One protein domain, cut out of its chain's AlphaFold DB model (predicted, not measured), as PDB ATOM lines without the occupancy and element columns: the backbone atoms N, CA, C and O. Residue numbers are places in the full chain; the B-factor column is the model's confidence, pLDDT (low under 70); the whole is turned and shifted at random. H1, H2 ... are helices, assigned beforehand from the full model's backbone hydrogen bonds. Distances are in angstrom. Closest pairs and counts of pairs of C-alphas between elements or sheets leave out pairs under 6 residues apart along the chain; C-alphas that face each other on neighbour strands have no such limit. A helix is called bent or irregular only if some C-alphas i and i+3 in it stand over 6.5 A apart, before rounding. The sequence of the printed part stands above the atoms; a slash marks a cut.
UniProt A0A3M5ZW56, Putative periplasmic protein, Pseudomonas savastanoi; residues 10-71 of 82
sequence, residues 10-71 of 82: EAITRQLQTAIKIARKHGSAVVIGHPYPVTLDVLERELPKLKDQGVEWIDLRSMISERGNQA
ATOM      1  N   GLU A  10       2.518 -35.087  13.124       97.31
ATOM      2  CA  GLU A  10       2.120 -36.382  12.582       97.31
ATOM      3  C   GLU A  10       0.595 -36.494  12.435       97.31
ATOM      4  O   GLU A  10       0.114 -36.875  11.367       97.31
ATOM      5  N   ALA A  11      -0.178 -36.105  13.457       97.00
ATOM      6  CA  ALA A  11      -1.637 -36.132  13.391       97.00
ATOM      7  C   ALA A  11      -2.182 -35.182  12.321       97.00
ATOM      8  O   ALA A  11      -2.999 -35.597  11.500       97.00
ATOM      9  N   ILE A  12      -1.658 -33.957  12.262       97.50
ATOM     10  CA  ILE A  12      -2.032 -32.949  11.261       97.50
ATOM     11  C   ILE A  12      -1.729 -33.458   9.847       97.50
ATOM     12  O   ILE A  12      -2.573 -33.371   8.954       97.50
ATOM     13  N   THR A  13      -0.561 -34.079   9.643       96.56
ATOM     14  CA  THR A  13      -0.204 -34.687   8.351       96.56
ATOM     15  C   THR A  13      -1.173 -35.816   7.986       96.56
ATOM     16  O   THR A  13      -1.670 -35.863   6.859       96.56
ATOM     17  N   ARG A  14      -1.510 -36.710   8.927       96.88
ATOM     18  CA  ARG A  14      -2.494 -37.786   8.699       96.88
ATOM     19  C   ARG A  14      -3.885 -37.239   8.365       96.88
ATOM     20  O   ARG A  14      -4.557 -37.783   7.481       96.88
ATOM     21  N   GLN A  15      -4.312 -36.164   9.024       97.12
ATOM     22  CA  GLN A  15      -5.595 -35.519   8.750       97.12
ATOM     23  C   GLN A  15      -5.611 -34.861   7.369       97.12
ATOM     24  O   GLN A  15      -6.576 -35.041   6.626       97.12
ATOM     25  N   LEU A  16      -4.523 -34.200   6.963       95.88
ATOM     26  CA  LEU A  16      -4.389 -33.651   5.612       95.88
ATOM     27  C   LEU A  16      -4.486 -34.751   4.543       95.88
ATOM     28  O   LEU A  16      -5.233 -34.622   3.575       95.88
ATOM     29  N   GLN A  17      -3.806 -35.880   4.750       95.75
ATOM     30  CA  GLN A  17      -3.887 -37.029   3.841       95.75
ATOM     31  C   GLN A  17      -5.295 -37.635   3.783       95.75
ATOM     32  O   GLN A  17      -5.753 -38.097   2.735       95.75
ATOM     33  N   THR A  18      -6.020 -37.607   4.898       96.25
ATOM     34  CA  THR A  18      -7.421 -38.035   4.947       96.25
ATOM     35  C   THR A  18      -8.317 -37.070   4.169       96.25
ATOM     36  O   THR A  18      -9.138 -37.522   3.369       96.25
ATOM     37  N   ALA A  19      -8.106 -35.759   4.301       95.38
ATOM     38  CA  ALA A  19      -8.814 -34.749   3.517       95.38
ATOM     39  C   ALA A  19      -8.597 -34.925   2.008       95.38
ATOM     40  O   ALA A  19      -9.562 -34.878   1.249       95.38
ATOM     41  N   ILE A  20      -7.366 -35.217   1.574       95.00
ATOM     42  CA  ILE A  20      -7.039 -35.516   0.170       95.00
ATOM     43  C   ILE A  20      -7.833 -36.728  -0.336       95.00
ATOM     44  O   ILE A  20      -8.428 -36.684  -1.415       95.00
ATOM     45  N   LYS A  21      -7.894 -37.813   0.446       95.56
ATOM     46  CA  LYS A  21      -8.686 -39.004   0.090       95.56
ATOM     47  C   LYS A  21     -10.178 -38.684  -0.026       95.56
ATOM     48  O   LYS A  21     -10.832 -39.160  -0.953       95.56
ATOM     49  N   ILE A  22     -10.712 -37.868   0.884       94.62
ATOM     50  CA  ILE A  22     -12.109 -37.416   0.846       94.62
ATOM     51  C   ILE A  22     -12.356 -36.557  -0.399       94.62
ATOM     52  O   ILE A  22     -13.326 -36.810  -1.110       94.62
ATOM     53  N   ALA A  23     -11.468 -35.608  -0.706       93.62
ATOM     54  CA  ALA A  23     -11.574 -34.760  -1.891       93.62
ATOM     55  C   ALA A  23     -11.584 -35.594  -3.177       93.62
ATOM     56  O   ALA A  23     -12.449 -35.402  -4.022       93.62
ATOM     57  N   ARG A  24     -10.713 -36.605  -3.285       92.81
ATOM     58  CA  ARG A  24     -10.703 -37.533  -4.429       92.81
ATOM     59  C   ARG A  24     -11.996 -38.335  -4.566       92.81
ATOM     60  O   ARG A  24     -12.434 -38.598  -5.679       92.81
ATOM     61  N   LYS A  25     -12.614 -38.730  -3.450       93.62
ATOM     62  CA  LYS A  25     -13.861 -39.510  -3.455       93.62
ATOM     63  C   LYS A  25     -15.101 -38.660  -3.751       93.62
ATOM     64  O   LYS A  25     -16.036 -39.153  -4.369       93.62
ATOM     65  N   HIS A  26     -15.128 -37.415  -3.281       90.62
ATOM     66  CA  HIS A  26     -16.320 -36.557  -3.283       90.62
ATOM     67  C   HIS A  26     -16.193 -35.309  -4.171       90.62
ATOM     68  O   HIS A  26     -17.074 -34.451  -4.146       90.62
ATOM     69  N   GLY A  27     -15.094 -35.172  -4.913       90.81
ATOM     70  CA  GLY A  27     -14.753 -34.010  -5.740       90.81
ATOM     71  C   GLY A  27     -14.128 -32.844  -4.962       90.81
ATOM     72  O   GLY A  27     -13.297 -32.125  -5.499       90.81
ATOM     73  N   SER A  28     -14.487 -32.652  -3.689       91.69
ATOM     74  CA  SER A  28     -13.938 -31.586  -2.838       91.69
ATOM     75  C   SER A  28     -14.005 -31.946  -1.353       91.69
ATOM     76  O   SER A  28     -14.857 -32.734  -0.934       91.69
ATOM     77  N   ALA A  29     -13.125 -31.347  -0.549       93.31
ATOM     78  CA  ALA A  29     -13.153 -31.440   0.909       93.31
ATOM     79  C   ALA A  29     -12.821 -30.086   1.545       93.31
ATOM     80  O   ALA A  29     -11.936 -29.379   1.073       93.31
ATOM     81  N   VAL A  30     -13.503 -29.761   2.646       93.56
ATOM     82  CA  VAL A  30     -13.186 -28.600   3.487       93.56
ATOM     83  C   VAL A  30     -12.513 -29.077   4.763       93.56
ATOM     84  O   VAL A  30     -13.059 -29.901   5.514       93.56
ATOM     85  N   VAL A  31     -11.336 -28.519   5.019       93.81
ATOM     86  CA  VAL A  31     -10.603 -28.667   6.274       93.81
ATOM     87  C   VAL A  31     -10.702 -27.379   7.081       93.81
ATOM     88  O   VAL A  31     -10.677 -26.288   6.522       93.81
ATOM     89  N   ILE A  32     -10.845 -27.517   8.394       94.81
ATOM     90  CA  ILE A  32     -10.875 -26.407   9.348       94.81
ATOM     91  C   ILE A  32      -9.732 -26.648  10.327       94.81
ATOM     92  O   ILE A  32      -9.628 -27.740  10.880       94.81
ATOM     93  N   GLY A  33      -8.871 -25.659  10.521       93.75
ATOM     94  CA  GLY A  33      -7.768 -25.733  11.470       93.75
ATOM     95  C   GLY A  33      -7.490 -24.374  12.090       93.75
ATOM     96  O   GLY A  33      -7.944 -23.346  11.583       93.75
ATOM     97  N   HIS A  34      -6.748 -24.378  13.186       95.75
ATOM     98  CA  HIS A  34      -6.316 -23.187  13.894       95.75
ATOM     99  C   HIS A  34      -4.884 -22.819  13.474       95.75
ATOM    100  O   HIS A  34      -4.093 -23.687  13.092       95.75
ATOM    101  N   PRO A  35      -4.508 -21.533  13.556       94.62
ATOM    102  CA  PRO A  35      -3.190 -21.057  13.140       94.62
ATOM    103  C   PRO A  35      -2.123 -21.325  14.216       94.62
ATOM    104  O   PRO A  35      -1.426 -20.415  14.661       94.62
ATOM    105  N   TYR A  36      -2.006 -22.570  14.683       96.44
ATOM    106  CA  TYR A  36      -0.904 -22.964  15.557       96.44
ATOM    107  C   TYR A  36       0.393 -23.086  14.748       96.44
ATOM    108  O   TYR A  36       0.330 -23.549  13.608       96.44
ATOM    109  N   PRO A  37       1.568 -22.771  15.331       96.94
ATOM    110  CA  PRO A  37       2.851 -22.903  14.634       96.94
ATOM    111  C   PRO A  37       3.035 -24.282  13.989       96.94
ATOM    112  O   PRO A  37       3.285 -24.378  12.798       96.94
ATOM    113  N   VAL A  38       2.737 -25.356  14.732       96.88
ATOM    114  CA  VAL A  38       2.815 -26.737  14.223       96.88
ATOM    115  C   VAL A  38       1.878 -27.009  13.038       96.88
ATOM    116  O   VAL A  38       2.223 -27.780  12.144       96.88
ATOM    117  N   THR A  39       0.698 -26.383  13.007       96.38
ATOM    118  CA  THR A  39      -0.250 -26.518  11.895       96.38
ATOM    119  C   THR A  39       0.287 -25.811  10.661       96.38
ATOM    120  O   THR A  39       0.276 -26.387   9.574       96.38
ATOM    121  N   LEU A  40       0.796 -24.590  10.832       96.75
ATOM    122  CA  LEU A  40       1.376 -23.803   9.748       96.75
ATOM    123  C   LEU A  40       2.619 -24.489   9.167       96.75
ATOM    124  O   LEU A  40       2.672 -24.666   7.954       96.75
ATOM    125  N   ASP A  41       3.525 -25.002  10.004       97.00
ATOM    126  CA  ASP A  41       4.736 -25.713   9.567       97.00
ATOM    127  C   ASP A  41       4.416 -26.933   8.686       97.00
ATOM    128  O   ASP A  41       5.097 -27.227   7.697       97.00
ATOM    129  N   VAL A  42       3.368 -27.687   9.040       96.62
ATOM    130  CA  VAL A  42       2.916 -28.822   8.224       96.62
ATOM    131  C   VAL A  42       2.298 -28.330   6.919       96.62
ATOM    132  O   VAL A  42       2.605 -28.881   5.863       96.62
ATOM    133  N   LEU A  43       1.443 -27.307   6.966       95.12
ATOM    134  CA  LEU A  43       0.796 -26.772   5.770       95.12
ATOM    135  C   LEU A  43       1.814 -26.182   4.785       95.12
ATOM    136  O   LEU A  43       1.743 -26.496   3.601       95.12
ATOM    137  N   GLU A  44       2.799 -25.419   5.248       95.69
ATOM    138  CA  GLU A  44       3.866 -24.869   4.402       95.69
ATOM    139  C   GLU A  44       4.652 -25.965   3.674       95.69
ATOM    140  O   GLU A  44       4.971 -25.833   2.491       95.69
ATOM    141  N   ARG A  45       4.916 -27.088   4.351       95.19
ATOM    142  CA  ARG A  45       5.626 -28.228   3.763       95.19
ATOM    143  C   ARG A  45       4.763 -29.042   2.799       95.19
ATOM    144  O   ARG A  45       5.279 -29.563   1.808       95.19
ATOM    145  N   GLU A  46       3.486 -29.241   3.112       94.62
ATOM    146  CA  GLU A  46       2.635 -30.208   2.408       94.62
ATOM    147  C   GLU A  46       1.769 -29.586   1.305       94.62
ATOM    148  O   GLU A  46       1.548 -30.238   0.283       94.62
ATOM    149  N   LEU A  47       1.309 -28.335   1.453       92.12
ATOM    150  CA  LEU A  47       0.458 -27.672   0.455       92.12
ATOM    151  C   LEU A  47       1.098 -27.597  -0.946       92.12
ATOM    152  O   LEU A  47       0.397 -27.902  -1.914       92.12
ATOM    153  N   PRO A  48       2.404 -27.287  -1.108       93.50
ATOM    154  CA  PRO A  48       3.033 -27.261  -2.431       93.50
ATOM    155  C   PRO A  48       2.968 -28.607  -3.169       93.50
ATOM    156  O   PRO A  48       2.903 -28.639  -4.394       93.50
ATOM    157  N   LYS A  49       2.924 -29.722  -2.429       93.81
ATOM    158  CA  LYS A  49       2.885 -31.085  -2.980       93.81
ATOM    159  C   LYS A  49       1.486 -31.513  -3.425       93.81
ATOM    160  O   LYS A  49       1.333 -32.604  -3.975       93.81
ATOM    161  N   LEU A  50       0.442 -30.730  -3.139       91.31
ATOM    162  CA  LEU A  50      -0.934 -31.098  -3.492       91.31
ATOM    163  C   LEU A  50      -1.139 -31.138  -5.006       91.31
ATOM    164  O   LEU A  50      -1.806 -32.046  -5.509       91.31
ATOM    165  N   LYS A  51      -0.510 -30.212  -5.736       87.69
ATOM    166  CA  LYS A  51      -0.635 -30.123  -7.193       87.69
ATOM    167  C   LYS A  51      -0.112 -31.380  -7.884       87.69
ATOM    168  O   LYS A  51      -0.796 -31.930  -8.744       87.69
ATOM    169  N   ASP A  52       1.027 -31.897  -7.430       90.75
ATOM    170  CA  ASP A  52       1.605 -33.157  -7.923       90.75
ATOM    171  C   ASP A  52       0.714 -34.370  -7.604       90.75
ATOM    172  O   ASP A  52       0.767 -35.400  -8.271       90.75
ATOM    173  N   GLN A  53      -0.154 -34.243  -6.598       88.56
ATOM    174  CA  GLN A  53      -1.147 -35.246  -6.217       88.56
ATOM    175  C   GLN A  53      -2.496 -35.065  -6.934       88.56
ATOM    176  O   GLN A  53      -3.449 -35.787  -6.611       88.56
ATOM    177  N   GLY A  54      -2.597 -34.129  -7.883       89.88
ATOM    178  CA  GLY A  54      -3.835 -33.814  -8.596       89.88
ATOM    179  C   GLY A  54      -4.905 -33.176  -7.707       89.88
ATOM    180  O   GLY A  54      -6.091 -33.323  -7.985       89.88
ATOM    181  N   VAL A  55      -4.501 -32.526  -6.612       93.44
ATOM    182  CA  VAL A  55      -5.394 -31.789  -5.713       93.44
ATOM    183  C   VAL A  55      -5.079 -30.305  -5.817       93.44
ATOM    184  O   VAL A  55      -3.943 -29.883  -5.614       93.44
ATOM    185  N   GLU A  56      -6.100 -29.511  -6.112       91.88
ATOM    186  CA  GLU A  56      -5.995 -28.059  -6.147       91.88
ATOM    187  C   GLU A  56      -6.504 -27.454  -4.838       91.88
ATOM    188  O   GLU A  56      -7.530 -27.867  -4.293       91.88
ATOM    189  N   TRP A  57      -5.767 -26.470  -4.325       90.38
ATOM    190  CA  TRP A  57      -6.214 -25.650  -3.211       90.38
ATOM    191  C   TRP A  57      -6.951 -24.430  -3.757       90.38
ATOM    192  O   TRP A  57      -6.347 -23.591  -4.423       90.38
ATOM    193  N   ILE A  58      -8.242 -24.327  -3.454       90.19
ATOM    194  CA  ILE A  58      -9.103 -23.223  -3.888       90.19
ATOM    195  C   ILE A  58      -9.651 -22.461  -2.685       90.19
ATOM    196  O   ILE A  58      -9.768 -23.000  -1.581       90.19
ATOM    197  N   ASP A  59     -10.018 -21.201  -2.897       89.06
ATOM    198  CA  ASP A  59     -10.725 -20.427  -1.886       89.06
ATOM    199  C   ASP A  59     -12.188 -20.887  -1.732       89.06
ATOM    200  O   ASP A  59     -12.771 -21.565  -2.585       89.06
ATOM    201  N   LEU A  60     -12.806 -20.486  -0.620       85.12
ATOM    202  CA  LEU A  60     -14.161 -20.908  -0.282       85.12
ATOM    203  C   LEU A  60     -15.213 -20.411  -1.287       85.12
ATOM    204  O   LEU A  60     -16.195 -21.114  -1.516       85.12
ATOM    205  N   ARG A  61     -15.032 -19.228  -1.893       85.00
ATOM    206  CA  ARG A  61     -15.986 -18.709  -2.886       85.00
ATOM    207  C   ARG A  61     -15.940 -19.568  -4.137       85.00
ATOM    208  O   ARG A  61     -16.995 -20.007  -4.578       85.00
ATOM    209  N   SER A  62     -14.740 -19.875  -4.628       84.00
ATOM    210  CA  SER A  62     -14.542 -20.794  -5.755       84.00
ATOM    211  C   SER A  62     -15.203 -22.146  -5.483       84.00
ATOM    212  O   SER A  62     -15.973 -22.635  -6.302       84.00
ATOM    213  N   MET A  63     -15.026 -22.707  -4.282       84.94
ATOM    214  CA  MET A  63     -15.668 -23.973  -3.920       84.94
ATOM    215  C   MET A  63     -17.206 -23.892  -3.890       84.94
ATOM    216  O   MET A  63     -17.884 -24.829  -4.318       84.94
ATOM    217  N   ILE A  64     -17.773 -22.799  -3.370       84.19
ATOM    218  CA  ILE A  64     -19.228 -22.580  -3.359       84.19
ATOM    219  C   ILE A  64     -19.751 -22.425  -4.786       84.19
ATOM    220  O   ILE A  64     -20.802 -22.978  -5.087       84.19
ATOM    221  N   SER A  65     -19.029 -21.735  -5.668       79.88
ATOM    222  CA  SER A  65     -19.377 -21.621  -7.086       79.88
ATOM    223  C   SER A  65     -19.331 -22.974  -7.800       79.88
ATOM    224  O   SER A  65     -20.296 -23.320  -8.475       79.88
ATOM    225  N   GLU A  66     -18.285 -23.778  -7.590       76.31
ATOM    226  CA  GLU A  66     -18.165 -25.135  -8.148       76.31
ATOM    227  C   GLU A  66     -19.330 -26.032  -7.701       76.31
ATOM    228  O   GLU A  66     -19.997 -26.670  -8.517       76.31
ATOM    229  N   ARG A  67     -19.650 -26.040  -6.398       73.75
ATOM    230  CA  ARG A  67     -20.783 -26.821  -5.871       73.75
ATOM    231  C   ARG A  67     -22.143 -26.237  -6.243       73.75
ATOM    232  O   ARG A  67     -23.080 -27.001  -6.445       73.75
ATOM    233  N   GLY A  68     -22.258 -24.915  -6.321       66.25
ATOM    234  CA  GLY A  68     -23.474 -24.193  -6.687       66.25
ATOM    235  C   GLY A  68     -23.850 -24.419  -8.148       66.25
ATOM    236  O   GLY A  68     -25.009 -24.700  -8.433       66.25
ATOM    237  N   ASN A  69     -22.864 -24.427  -9.050       58.84
ATOM    238  CA  ASN A  69     -23.056 -24.821 -10.448       58.84
ATOM    239  C   ASN A  69     -23.452 -26.299 -10.583       58.84
ATOM    240  O   ASN A  69     -24.211 -26.653 -11.474       58.84
ATOM    241  N   GLN A  70     -23.006 -27.181  -9.685       57.31
ATOM    242  CA  GLN A  70     -23.467 -28.576  -9.680       57.31
ATOM    243  C   GLN A  70     -24.830 -28.786  -8.999       57.31
ATOM    244  O   GLN A  70     -25.426 -29.858  -9.130       57.31
ATOM    245  N   ALA A  71     -25.360 -27.784  -8.297       47.47
ATOM    246  CA  ALA A  71     -26.594 -27.882  -7.534       47.47
ATOM    247  C   ALA A  71     -27.771 -27.217  -8.262       47.47
ATOM    248  O   ALA A  71     -28.208 -26.129  -7.901       47.47
TER     249      ALA A  71
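AT A GLANCE: This is residues 10 to 71 of the 82 residues of the protein "Putative periplasmic protein" of Pseudomonas savastanoi (UniProt A0A3M5ZW56). Two helices of 17 residues each, H1 and H2, run the same way and meet only through a small patch, residues 12 to 13 of H1 with residues 39 to 46 of H2, while the shorter H3 lies away from both at the far end of an open, elongated frame. Between H1 and H2 the link of residues 27 to 36 folds back from the end of H1 to the start of H2, and a second link, residues 54 to 59, leads away from H2 to H3. The printed part has 62 residues with three named helices in the order H1, H2, H3 and no named strand; the class is all helix. It is only just compact, close to loose, with a radius of gyration of the C-alphas of 12.4 A, and the C-alphas span 36 by 21 by 17 A.

HOW THE PARTS SIT: H1, residues 10 to 26, touches H2, residues 37 to 53, with 4 pairs of C-alphas within 8 A. The closest C-alphas are those of Thr 13 and Val 42, 6.6 A apart. The two helices run the same way at a tilt of 37 degrees, only just steep, and their centres are 11.9 A apart. H2 has a kink of 35 degrees near residue 47. H3, residues 60 to 70, touches no helix: H1 and H3 are apart, and H2 and H3 are apart too. In H1 and H3 every O i to N i+4 pair is within hydrogen-bond range; in H2 8 of 13 are.

IN THESE COORDINATES: H1 begins at C-alpha 10, at (2.120, -36.382, 12.582), and measures 24.3 A from first to last C-alpha. H2, from Pro 37 to Gln 53, begins at C-alpha 37, at (2.851, -22.903, 14.634), and measures 24.6 A. It is irregular, but only just: C-alphas 45 and 48 are 6.8 A apart. H3, from Leu 60 to Gln 70, measures 15.3 A and ends at C-alpha 70, at (-23.467, -28.576, -9.680).

THE WHOLE: The two C-alphas farthest apart are those of Pro 37 and Ala 71, 37.2 A. The first and last printed C-alphas, Glu 10 and Ala 71, are 36.1 A apart. The printed part has no cut. The links H1 to H2, 10 residues, and H2 to H3, 6 residues, are both short, and no link is long. The mean pLDDT of the printed part is 90.1; H1 has a mean of 95, H2 of 94 and H3 of 76. Residues 68 to 71 are under 70.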